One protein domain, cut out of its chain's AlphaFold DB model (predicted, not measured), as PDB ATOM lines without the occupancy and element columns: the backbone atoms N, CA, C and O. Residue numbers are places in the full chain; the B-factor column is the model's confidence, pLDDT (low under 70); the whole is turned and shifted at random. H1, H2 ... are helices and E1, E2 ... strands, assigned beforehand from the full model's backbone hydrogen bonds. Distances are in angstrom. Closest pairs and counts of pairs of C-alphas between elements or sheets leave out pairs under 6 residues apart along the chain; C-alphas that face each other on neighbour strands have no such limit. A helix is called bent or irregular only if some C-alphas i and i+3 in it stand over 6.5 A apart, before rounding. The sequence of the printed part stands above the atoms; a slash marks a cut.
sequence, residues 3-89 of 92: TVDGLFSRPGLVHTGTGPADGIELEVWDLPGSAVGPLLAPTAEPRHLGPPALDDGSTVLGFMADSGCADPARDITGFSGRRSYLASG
ATOM      1  N   THR A   3     175.411 116.003 182.374       93.25
ATOM      2  CA  THR A   3     174.673 114.756 182.597       93.25
ATOM      3  C   THR A   3     175.651 113.597 182.756       93.25
ATOM      4  O   THR A   3     176.524 113.392 181.917       93.25
ATOM      5  N   VAL A   4     175.491 112.828 183.827       89.81
ATOM      6  CA  VAL A   4     176.293 111.645 184.140       89.81
ATOM      7  C   VAL A   4     175.456 110.398 183.889       89.81
ATOM      8  O   VAL A   4     174.315 110.306 184.360       89.81
ATOM      9  N   ASP A   5     176.045 109.439 183.178       81.50
ATOM     10  CA  ASP A   5     175.399 108.169 182.860       81.50
ATOM     11  C   ASP A   5     175.070 107.348 184.108       81.50
ATOM     12  O   ASP A   5     175.722 107.409 185.154       81.50
ATOM     13  N   GLY A   6     174.031 106.536 183.973       76.44
ATOM     14  CA  GLY A   6     173.573 105.584 184.969       76.44
ATOM     15  C   GLY A   6     172.221 105.021 184.556       76.44
ATOM     16  O   GLY A   6     171.724 105.319 183.473       76.44
ATOM     17  N   LEU A   7     171.585 104.252 185.448       75.00
ATOM     18  CA  LEU A   7     170.226 103.741 185.215       75.00
ATOM     19  C   LEU A   7     169.231 104.864 184.864       75.00
ATOM     20  O   LEU A   7     168.301 104.658 184.094       75.00
ATOM     21  N   PHE A   8     169.463 106.055 185.416       77.81
ATOM     22  CA  PHE A   8     168.807 107.289 185.015       77.81
ATOM     23  C   PHE A   8     169.864 108.383 184.916       77.81
ATOM     24  O   PHE A   8     170.730 108.465 185.797       77.81
ATOM     25  N   SER A   9     169.752 109.241 183.901       82.56
ATOM     26  CA  SER A   9     170.609 110.418 183.773       82.56
ATOM     27  C   SER A   9     170.468 111.303 185.016       82.56
ATOM     28  O   SER A   9     169.366 111.641 185.477       82.56
ATOM     29  N   ARG A  10     171.603 111.633 185.626       88.12
ATOM     30  CA  ARG A  10     171.686 112.474 186.824       88.12
ATOM     31  C   ARG A  10     172.677 113.602 186.551       88.12
ATOM     32  O   ARG A  10     173.666 113.364 185.868       88.12
ATOM     33  N   PRO A  11     172.454 114.819 187.067       92.12
ATOM     34  CA  PRO A  11     173.432 115.875 186.943       92.12
ATOM     35  C   PRO A  11     174.668 115.514 187.770       92.12
ATOM     36  O   PRO A  11     174.573 114.894 188.832       92.12
ATOM     37  N   GLY A  12     175.816 115.951 187.278       93.56
ATOM     38  CA  GLY A  12     177.088 115.973 187.972       93.56
ATOM     39  C   GLY A  12     177.648 117.389 187.956       93.56
ATOM     40  O   GLY A  12     177.730 118.037 186.905       93.56
ATOM     41  N   LEU A  13     178.026 117.879 189.132       94.94
ATOM     42  CA  LEU A  13     178.820 119.095 189.260       94.94
ATOM     43  C   LEU A  13     180.290 118.729 189.150       94.94
ATOM     44  O   LEU A  13     180.793 117.931 189.934       94.94
ATOM     45  N   VAL A  14     180.961 119.333 188.180       94.00
ATOM     46  CA  VAL A  14     182.394 119.171 187.951       94.00
ATOM     47  C   VAL A  14     183.046 120.523 188.185       94.00
ATOM     48  O   VAL A  14     182.585 121.532 187.648       94.00
ATOM     49  N   HIS A  15     184.106 120.552 188.987       90.56
ATOM     50  CA  HIS A  15     184.893 121.762 189.180       90.56
ATOM     51  C   HIS A  15     185.864 121.938 188.007       90.56
ATOM     52  O   HIS A  15     186.834 121.195 187.886       90.56
ATOM     53  N   THR A  16     185.594 122.912 187.135       87.69
ATOM     54  CA  THR A  16     186.416 123.194 185.941       87.69
ATOM     55  C   THR A  16     187.321 124.418 186.100       87.69
ATOM     56  O   THR A  16     188.163 124.670 185.246       87.69
ATOM     57  N   GLY A  17     187.129 125.221 187.155       85.75
ATOM     58  CA  GLY A  17     187.763 126.539 187.321       85.75
ATOM     59  C   GLY A  17     187.223 127.636 186.387       85.75
ATOM     60  O   GLY A  17     187.540 128.806 186.573       85.75
ATOM     61  N   THR A  18     186.381 127.281 185.413       84.50
ATOM     62  CA  THR A  18     185.822 128.167 184.374       84.50
ATOM     63  C   THR A  18     184.294 128.078 184.315       84.50
ATOM     64  O   THR A  18     183.691 128.117 183.245       84.50
ATOM     65  N   GLY A  19     183.660 127.894 185.476       82.88
ATOM     66  CA  GLY A  19     182.204 127.807 185.593       82.88
ATOM     67  C   GLY A  19     181.474 129.088 185.147       82.88
ATOM     68  O   GLY A  19     182.105 130.125 184.937       82.88
ATOM     69  N   PRO A  20     180.139 129.028 184.998       89.31
ATOM     70  CA  PRO A  20     179.332 130.182 184.608       89.31
ATOM     71  C   PRO A  20     179.412 131.293 185.665       89.31
ATOM     72  O   PRO A  20     179.467 131.006 186.860       89.31
ATOM     73  N   ALA A  21     179.377 132.555 185.223       87.00
ATOM     74  CA  ALA A  21     179.482 133.722 186.107       87.00
ATOM     75  C   ALA A  21     178.348 133.791 187.145       87.00
ATOM     76  O   ALA A  21     178.601 134.124 188.298       87.00
ATOM     77  N   ASP A  22     177.131 133.414 186.746       88.81
ATOM     78  CA  ASP A  22     175.943 133.399 187.614       88.81
ATOM     79  C   ASP A  22     175.846 132.129 188.482       88.81
ATOM     80  O   ASP A  22     174.890 131.952 189.234       88.81
ATOM     81  N   GLY A  23     176.820 131.220 188.378       92.31
ATOM     82  CA  GLY A  23     176.818 129.957 189.108       92.31
ATOM     83  C   GLY A  23     175.798 128.937 188.587       92.31
ATOM     84  O   GLY A  23     175.325 128.989 187.450       92.31
ATOM     85  N   ILE A  24     175.529 127.929 189.416       94.12
ATOM     86  CA  ILE A  24     174.592 126.835 189.139       94.12
ATOM     87  C   ILE A  24     173.690 126.698 190.362       94.12
ATOM     88  O   ILE A  24     174.196 126.653 191.481       94.12
ATOM     89  N   GLU A  25     172.378 126.605 190.155       93.88
ATOM     90  CA  GLU A  25     171.406 126.470 191.243       93.88
ATOM     91  C   GLU A  25     171.639 125.179 192.048       93.88
ATOM     92  O   GLU A  25     171.759 124.087 191.477       93.88
ATOM     93  N   LEU A  26     171.665 125.310 193.378       93.62
ATOM     94  CA  LEU A  26     171.800 124.218 194.343       93.62
ATOM     95  C   LEU A  26     170.687 124.285 195.392       93.62
ATOM     96  O   LEU A  26     170.149 125.349 195.684       93.62
ATOM     97  N   GLU A  27     170.397 123.142 196.008       94.56
ATOM     98  CA  GLU A  27     169.560 123.060 197.205       94.56
ATOM     99  C   GLU A  27     170.440 122.658 198.393       94.56
ATOM    100  O   GLU A  27     171.100 121.615 198.356       94.56
ATOM    101  N   VAL A  28     170.449 123.482 199.441       94.38
ATOM    102  CA  VAL A  28     171.188 123.213 200.682       94.38
ATOM    103  C   VAL A  28     170.221 122.673 201.728       94.38
ATOM    104  O   VAL A  28     169.182 123.275 201.996       94.38
ATOM    105  N   TRP A  29     170.577 121.538 202.324       94.62
ATOM    106  CA  TRP A  29     169.758 120.832 203.304       94.62
ATOM    107  C   TRP A  29     170.532 120.657 204.609       94.62
ATOM    108  O   TRP A  29     171.687 120.231 204.584       94.62
ATOM    109  N   ASP A  30     169.878 120.928 205.739       94.88
ATOM    110  CA  ASP A  30     170.384 120.562 207.064       94.88
ATOM    111  C   ASP A  30     169.858 119.172 207.441       94.88
ATOM    112  O   ASP A  30     168.650 118.922 207.428       94.88
ATOM    113  N   LEU A  31     170.772 118.242 207.716       92.75
ATOM    114  CA  LEU A  31     170.472 116.828 207.914       92.75
ATOM    115  C   LEU A  31     171.283 116.262 209.087       92.75
ATOM    116  O   LEU A  31     172.453 116.612 209.256       92.75
ATOM    117  N   PRO A  32     170.730 115.306 209.858       94.88
ATOM    118  CA  PRO A  32     171.502 114.593 210.869       94.88
ATOM    119  C   PRO A  32     172.700 113.874 210.242       94.88
ATOM    120  O   PRO A  32     172.568 113.248 209.191       94.88
ATOM    121  N   GLY A  33     173.847 113.852 210.927       92.56
ATOM    122  CA  GLY A  33     175.054 113.179 210.420       92.56
ATOM    123  C   GLY A  33     174.848 111.692 210.078       92.56
ATOM    124  O   GLY A  33     175.472 111.171 209.157       92.56
ATOM    125  N   SER A  34     173.906 111.015 210.743       95.06
ATOM    126  CA  SER A  34     173.523 109.630 210.434       95.06
ATOM    127  C   SER A  34     172.891 109.446 209.046       95.06
ATOM    128  O   SER A  34     172.854 108.326 208.544       95.06
ATOM    129  N   ALA A  35     172.402 110.516 208.412       91.88
ATOM    130  CA  ALA A  35     171.818 110.482 207.071       91.88
ATOM    131  C   ALA A  35     172.873 110.445 205.949       91.88
ATOM    132  O   ALA A  35     172.547 110.077 204.819       91.88
ATOM    133  N   VAL A  36     174.139 110.766 206.243       89.44
ATOM    134  CA  VAL A  36     175.209 110.833 205.231       89.44
ATOM    135  C   VAL A  36     175.464 109.470 204.581       89.44
ATOM    136  O   VAL A  36     175.560 109.381 203.360       89.44
ATOM    137  N   GLY A  37     175.521 108.390 205.368       89.94
ATOM    138  CA  GLY A  37     175.729 107.032 204.849       89.94
ATOM    139  C   GLY A  37     174.655 106.604 203.836       89.94
ATOM    140  O   GLY A  37     174.996 106.236 202.711       89.94
ATOM    141  N   PRO A  38     173.357 106.701 204.181       90.25
ATOM    142  CA  PRO A  38     172.265 106.461 203.238       90.25
ATOM    143  C   PRO A  38     172.306 107.325 201.968       90.25
ATOM    144  O   PRO A  38     171.965 106.828 200.898       90.25
ATOM    145  N   LEU A  39     172.742 108.588 202.052       87.19
ATOM    146  CA  LEU A  39     172.896 109.467 200.882       87.19
ATOM    147  C   LEU A  39     174.076 109.070 199.982       87.19
ATOM    148  O   LEU A  39     174.008 109.219 198.759       87.19
ATOM    149  N   LEU A  40     175.144 108.537 200.573       85.44
ATOM    150  CA  LEU A  40     176.298 108.011 199.847       85.44
ATOM    151  C   LEU A  40     176.004 106.688 199.143       85.44
ATOM    152  O   LEU A  40     176.489 106.481 198.039       85.44
ATOM    153  N   ALA A  41     175.190 105.810 199.732       86.31
ATOM    154  CA  ALA A  41     174.931 104.472 199.195       86.31
ATOM    155  C   ALA A  41     174.510 104.422 197.701       86.31
ATOM    156  O   ALA A  41     175.040 103.587 196.970       86.31
ATOM    157  N   PRO A  42     173.613 105.291 197.186       80.94
ATOM    158  CA  PRO A  42     173.255 105.315 195.761       80.94
ATOM    159  C   PRO A  42     174.257 106.082 194.874       80.94
ATOM    160  O   PRO A  42     174.008 106.292 193.678       80.94
ATOM    161  N   THR A  43     175.355 106.577 195.441       81.56
ATOM    162  CA  THR A  43     176.379 107.355 194.745       81.56
ATOM    163  C   THR A  43     177.470 106.406 194.268       81.56
ATOM    164  O   THR A  43     178.433 106.136 194.970       81.56
ATOM    165  N   ALA A  44     177.270 105.856 193.070       79.44
ATOM    166  CA  ALA A  44     178.293 105.101 192.360       79.44
ATOM    167  C   ALA A  44     179.193 106.045 191.554       79.44
ATOM    168  O   ALA A  44     178.759 107.137 191.157       79.44
ATOM    169  N   GLU A  45     180.412 105.590 191.265       80.75
ATOM    170  CA  GLU A  45     181.279 106.243 190.290       80.75
ATOM    171  C   GLU A  45     180.520 106.505 188.978       80.75
ATOM    172  O   GLU A  45     179.688 105.688 188.564       80.75
ATOM    173  N   PRO A  46     180.764 107.653 188.328       88.94
ATOM    174  CA  PRO A  46     181.791 108.661 188.636       88.94
ATOM    175  C   PRO A  46     181.328 109.790 189.588       88.94
ATOM    176  O   PRO A  46     181.965 110.842 189.668       88.94
ATOM    177  N   ARG A  47     180.206 109.620 190.305       91.44
ATOM    178  CA  ARG A  47     179.733 110.604 191.294       91.44
ATOM    179  C   ARG A  47     180.345 110.362 192.671       91.44
ATOM    180  O   ARG A  47     180.637 109.228 193.034       91.44
ATOM    181  N   HIS A  48     180.468 111.423 193.458       90.69
ATOM    182  CA  HIS A  48     180.965 111.385 194.833       90.69
ATOM    183  C   HIS A  48     180.364 112.528 195.665       90.69
ATOM    184  O   HIS A  48     179.721 113.427 195.117       90.69
ATOM    185  N   LEU A  49     180.558 112.501 196.987       91.38
ATOM    186  CA  LEU A  49     180.338 113.684 197.819       91.38
ATOM    187  C   LEU A  49     181.633 114.490 197.912       91.38
ATOM    188  O   LEU A  49     182.685 113.945 198.237       91.38
ATOM    189  N   GLY A  50     181.537 115.784 197.639       91.06
ATOM    190  CA  GLY A  50     182.636 116.737 197.732       91.06
ATOM    191  C   GLY A  50     182.113 118.124 198.109       91.06
ATOM    192  O   GLY A  50     180.899 118.312 198.152       91.06
ATOM    193  N   PRO A  51     182.992 119.081 198.436       92.69
ATOM    194  CA  PRO A  51     182.578 120.411 198.865       92.69
ATOM    195  C   PRO A  51     182.507 121.407 197.688       92.69
ATOM    196  O   PRO A  51     183.540 121.972 197.320       92.69
ATOM    197  N   PRO A  52     181.335 121.665 197.070       92.69
ATOM    198  CA  PRO A  52     181.179 122.816 196.186       92.69
ATOM    199  C   PRO A  52     181.352 124.131 196.956       92.69
ATOM    200  O   PRO A  52     180.976 124.242 198.125       92.69
ATOM    201  N   ALA A  53     181.889 125.139 196.270       91.94
ATOM    202  CA  ALA A  53     181.850 126.519 196.738       91.94
ATOM    203  C   ALA A  53     180.469 127.118 196.452       91.94
ATOM    204  O   ALA A  53     179.952 126.964 195.341       91.94
ATOM    205  N   LEU A  54     179.893 127.781 197.452       93.88
ATOM    206  CA  LEU A  54     178.658 128.547 197.322       93.88
ATOM    207  C   LEU A  54     178.968 130.015 196.992       93.88
ATOM    208  O   LEU A  54     180.101 130.480 197.136       93.88
ATOM    209  N   ASP A  55     177.956 130.742 196.526       92.25
ATOM    210  CA  ASP A  55     178.045 132.162 196.162       92.25
ATOM    211  C   ASP A  55     178.319 133.076 197.369       92.25
ATOM    212  O   ASP A  55     178.973 134.110 197.233       92.25
ATOM    213  N   ASP A  56     177.900 132.655 198.561       93.50
ATOM    214  CA  ASP A  56     178.221 133.298 199.837       93.50
ATOM    215  C   ASP A  56     179.665 133.043 200.328       93.50
ATOM    216  O   ASP A  56     180.076 133.568 201.366       93.50
ATOM    217  N   GLY A  57     180.455 132.262 199.581       92.44
ATOM    218  CA  GLY A  57     181.842 131.915 199.895       92.44
ATOM    219  C   GLY A  57     182.008 130.745 200.870       92.44
ATOM    220  O   GLY A  57     183.142 130.363 201.173       92.44
ATOM    221  N   SER A  58     180.917 130.158 201.362       94.56
ATOM    222  CA  SER A  58     180.965 128.958 202.194       94.56
ATOM    223  C   SER A  58     181.191 127.687 201.363       94.56
ATOM    224  O   SER A  58     181.085 127.669 200.133       94.56
ATOM    225  N   THR A  59     181.538 126.596 202.050       94.56
ATOM    226  CA  THR A  59     181.596 125.255 201.458       94.56
ATOM    227  C   THR A  59     180.810 124.284 202.330       94.56
ATOM    228  O   THR A  59     180.967 124.255 203.552       94.56
ATOM    229  N   VAL A  60     179.954 123.487 201.698       94.38
ATOM    230  CA  VAL A  60     179.140 122.449 202.349       94.38
ATOM    231  C   VAL A  60     179.266 121.147 201.574       94.38
ATOM    232  O   VAL A  60     179.646 121.159 200.409       94.38
ATOM    233  N   LEU A  61     178.960 120.010 202.195       93.88
ATOM    234  CA  LEU A  61     178.992 118.718 201.509       93.88
ATOM    235  C   LEU A  61     177.913 118.663 200.413       93.88
ATOM    236  O   LEU A  61     176.743 118.908 200.689       93.88
ATOM    237  N   GLY A  62     178.291 118.298 199.187       93.12
ATOM    238  CA  GLY A  62     177.387 118.244 198.039       93.12
ATOM    239  C   GLY A  62     177.716 117.118 197.060       93.12
ATOM    240  O   GLY A  62     178.790 116.520 197.101       93.12
ATOM    241  N   PHE A  63     176.774 116.808 196.169       92.69
ATOM    242  CA  PHE A  63     176.974 115.802 195.124       92.69
ATOM    243  C   PHE A  63     177.789 116.372 193.964       92.69
ATOM    244  O   PHE A  63     177.388 117.338 193.316       92.69
ATOM    245  N   MET A  64     178.912 115.725 193.673       93.81
ATOM    246  CA  MET A  64     179.856 116.098 192.627       93.81
ATOM    247  C   MET A  64     180.104 114.921 191.680       93.81
ATOM    248  O   MET A  64     179.658 113.795 191.916       93.81
ATOM    249  N   ALA A  65     180.790 115.192 190.578       94.12
ATOM    250  CA  ALA A  65     181.249 114.205 189.617       94.12
ATOM    251  C   ALA A  65     182.724 114.438 189.286       94.12
ATOM    252  O   ALA A  65     183.222 115.561 189.379       94.12
ATOM    253  N   ASP A  66     183.415 113.361 188.925       92.06
ATOM    254  CA  ASP A  66     184.806 113.412 188.477       92.06
ATOM    255  C   ASP A  66     184.974 114.338 187.254       92.06
ATOM    256  O   ASP A  66     184.062 114.477 186.433       92.06
ATOM    257  N   SER A  67     186.153 114.946 187.106       90.19
ATOM    258  CA  SER A  67     186.502 115.775 185.948       90.19
ATOM    259  C   SER A  67     186.411 115.023 184.622       90.19
ATOM    260  O   SER A  67     186.062 115.630 183.610       90.19
ATOM    261  N   GLY A  68     186.590 113.697 184.629       89.00
ATOM    262  CA  GLY A  68     186.354 112.841 183.466       89.00
ATOM    263  C   GLY A  68     184.914 112.872 182.928       89.00
ATOM    264  O   GLY A  68     184.681 112.453 181.798       89.00
ATOM    265  N   CYS A  69     183.945 113.394 183.690       88.81
ATOM    266  CA  CYS A  69     182.554 113.552 183.248       88.81
ATOM    267  C   CYS A  69     182.298 114.814 182.414       88.81
ATOM    268  O   CYS A  69     181.171 114.995 181.952       88.81
ATOM    269  N   ALA A  70     183.288 115.698 182.251       90.25
ATOM    270  CA  ALA A  70     183.149 116.964 181.532       90.25
ATOM    271  C   ALA A  70     183.127 116.784 179.999       90.25
ATOM    272  O   ALA A  70     183.916 117.390 179.275       90.25
ATOM    273  N   ASP A  71     182.226 115.935 179.504       90.06
ATOM    274  CA  ASP A  71     181.962 115.743 178.079       90.06
ATOM    275  C   ASP A  71     181.113 116.916 177.542       90.06
ATOM    276  O   ASP A  71     179.981 117.105 178.005       90.06
ATOM    277  N   PRO A  72     181.601 117.690 176.552       89.88
ATOM    278  CA  PRO A  72     180.845 118.787 175.950       89.88
ATOM    279  C   PRO A  72     179.482 118.374 175.377       89.88
ATOM    280  O   PRO A  72     178.555 119.178 175.383       89.88
ATOM    281  N   ALA A  73     179.321 117.127 174.915       91.12
ATOM    282  CA  ALA A  73     178.041 116.623 174.405       91.12
ATOM    283  C   ALA A  73     176.978 116.449 175.506       91.12
ATOM    284  O   ALA A  73     175.799 116.252 175.216       91.12
ATOM    285  N   ARG A  74     177.399 116.511 176.771       90.88
ATOM    286  CA  ARG A  74     176.587 116.321 177.978       90.88
ATOM    287  C   ARG A  74     176.533 117.573 178.839       90.88
ATOM    288  O   ARG A  74     176.049 117.518 179.971       90.88
ATOM    289  N   ASP A  75     177.068 118.679 178.336       93.38
ATOM    290  CA  ASP A  75     177.121 119.935 179.059       93.38
ATOM    291  C   ASP A  75     175.727 120.563 179.131       93.38
ATOM    292  O   ASP A  75     175.140 120.972 178.130       93.38
ATOM    293  N   ILE A  76     175.196 120.642 180.348       94.06
ATOM    294  CA  ILE A  76     173.911 121.276 180.647       94.06
ATOM    295  C   ILE A  76     174.093 122.560 181.465       94.06
ATOM    296  O   ILE A  76     173.137 123.074 182.041       94.06
ATOM    297  N   THR A  77     175.314 123.097 181.530       94.00
ATOM    298  CA  THR A  77     175.644 124.312 182.292       94.00
ATOM    299  C   THR A  77     174.788 125.504 181.868       94.00
ATOM    300  O   THR A  77     174.361 126.272 182.723       94.00
ATOM    301  N   GLY A  78     174.463 125.619 180.575       92.62
ATOM    302  CA  GLY A  78     173.646 126.712 180.035       92.62
ATOM    303  C   GLY A  78     172.190 126.743 180.517       92.62
ATOM    304  O   GLY A  78     171.505 127.734 180.291       92.62
ATOM    305  N   PHE A  79     171.713 125.692 181.191       92.31
ATOM    306  CA  PHE A  79     170.380 125.674 181.797       92.31
ATOM    307  C   PHE A  79     170.366 126.239 183.226       92.31
ATOM    308  O   PHE A  79     169.299 126.308 183.831       92.31
ATOM    309  N   SER A  80     171.522 126.600 183.792       89.62
ATOM    310  CA  SER A  80     171.682 127.139 185.156       89.62
ATOM    311  C   SER A  80     171.190 126.229 186.293       89.62
ATOM    312  O   SER A  80     171.239 126.618 187.455       89.62
ATOM    313  N   GLY A  81     170.763 124.998 185.999       90.94
ATOM    314  CA  GLY A  81     170.296 124.043 187.000       90.94
ATOM    315  C   GLY A  81     169.567 122.841 186.402       90.94
ATOM    316  O   GLY A  81     169.063 122.873 185.274       90.94
ATOM    317  N   ARG A  82     169.470 121.755 187.184       91.44
ATOM    318  CA  ARG A  82     168.810 120.508 186.749       91.44
ATOM    319  C   ARG A  82     167.331 120.729 186.424       91.44
ATOM    320  O   ARG A  82     166.822 120.159 185.463       91.44
ATOM    321  N   ARG A  83     166.626 121.521 187.236       91.88
ATOM    322  CA  ARG A  83     165.180 121.746 187.086       91.88
ATOM    323  C   ARG A  83     164.858 122.436 185.762       91.88
ATOM    324  O   ARG A  83     163.998 121.956 185.030       91.88
ATOM    325  N   SER A  84     165.600 123.487 185.429       92.25
ATOM    326  CA  SER A  84     165.495 124.202 184.153       92.25
ATOM    327  C   SER A  84     165.815 123.304 182.956       92.25
ATOM    328  O   SER A  84     165.082 123.314 181.968       92.25
ATOM    329  N   TYR A  85     166.849 122.459 183.064       92.81
ATOM    330  CA  TYR A  85     167.162 121.464 182.035       92.81
ATOM    331  C   TYR A  85     165.995 120.495 181.793       92.81
ATOM    332  O   TYR A  85     165.576 120.317 180.651       92.81
ATOM    333  N   LEU A  86     165.406 119.925 182.850       91.00
ATOM    334  CA  LEU A  86     164.249 119.030 182.719       91.00
ATOM    335  C   LEU A  86     163.024 119.741 182.124       91.00
ATOM    336  O   LEU A  86     162.333 119.168 181.285       91.00
ATOM    337  N   ALA A  87     162.773 120.995 182.511       91.69
ATOM    338  CA  ALA A  87     161.657 121.789 181.993       91.69
ATOM    339  C   ALA A  87     161.800 122.145 180.501       91.69
ATOM    340  O   ALA A  87     160.795 122.332 179.821       91.69
ATOM    341  N   SER A  88     163.031 122.204 179.979       89.88
ATOM    342  CA  SER A  88     163.295 122.482 178.560       89.88
ATOM    343  C   SER A  88     162.874 121.356 177.604       89.88
ATOM    344  O   SER A  88     162.868 121.554 176.392       89.88
ATOM    345  N   GLY A  89     162.559 120.163 178.125       82.56
ATOM    346  CA  GLY A  89     162.289 118.968 177.322       82.56
ATOM    347  C   GLY A  89     163.545 118.289 176.758       82.56
ATOM    348  O   GLY A  89     163.433 117.218 176.173       82.56
TER     349      GLY A  89
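Overview. This is residues 3 to 89 of the 92 residues of an uncharacterized protein of Amycolatopsis pithecellobii (UniProt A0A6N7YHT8). Little regular structure is here: loops make most of the body, with the small hairpin of E2 and E3 in its middle, the end of E1 near E3, and short helices H1 and H2 at opposite ends. The printed part has 87 residues, 25 in named elements, mixed helices and strands: E1, H1, E2, E3, H2. It is compact, radius of gyration of the C-alphas 13.2 A, spanning 36 by 34 by 26 A.

Arrangement. Start at E1, residues 10 to 12, whose Gly 12 has its C-alpha 4.8 A from that of Ala 65, the closest pair with E3, residues 62 to 65. E2, residues 47 to 50, forms an antiparallel hairpin with E3; find N 48 and O 64 within hydrogen-bond range, 2.9 A. H1, residues 33 to 40, with 2 of 4 O i to N i+4 pairs within range, is apart from H2, residues 82 to 87, where every pair is.

Along the chain. Find C-alpha 10 at (171.686, 112.474, 186.824), where E1 begins. H1, only just irregular with C-alphas 34 and 37 6.54 A apart, is 11.8 A long, E3 10.1 A. H2 ends at C-alpha 87, (161.657, 121.789, 181.993).

Size, cuts and confidence. The printed part has no cut; links E1 to H1, E2 to E3 and E3 to H2 are long. No printed residue is under 70 in pLDDT.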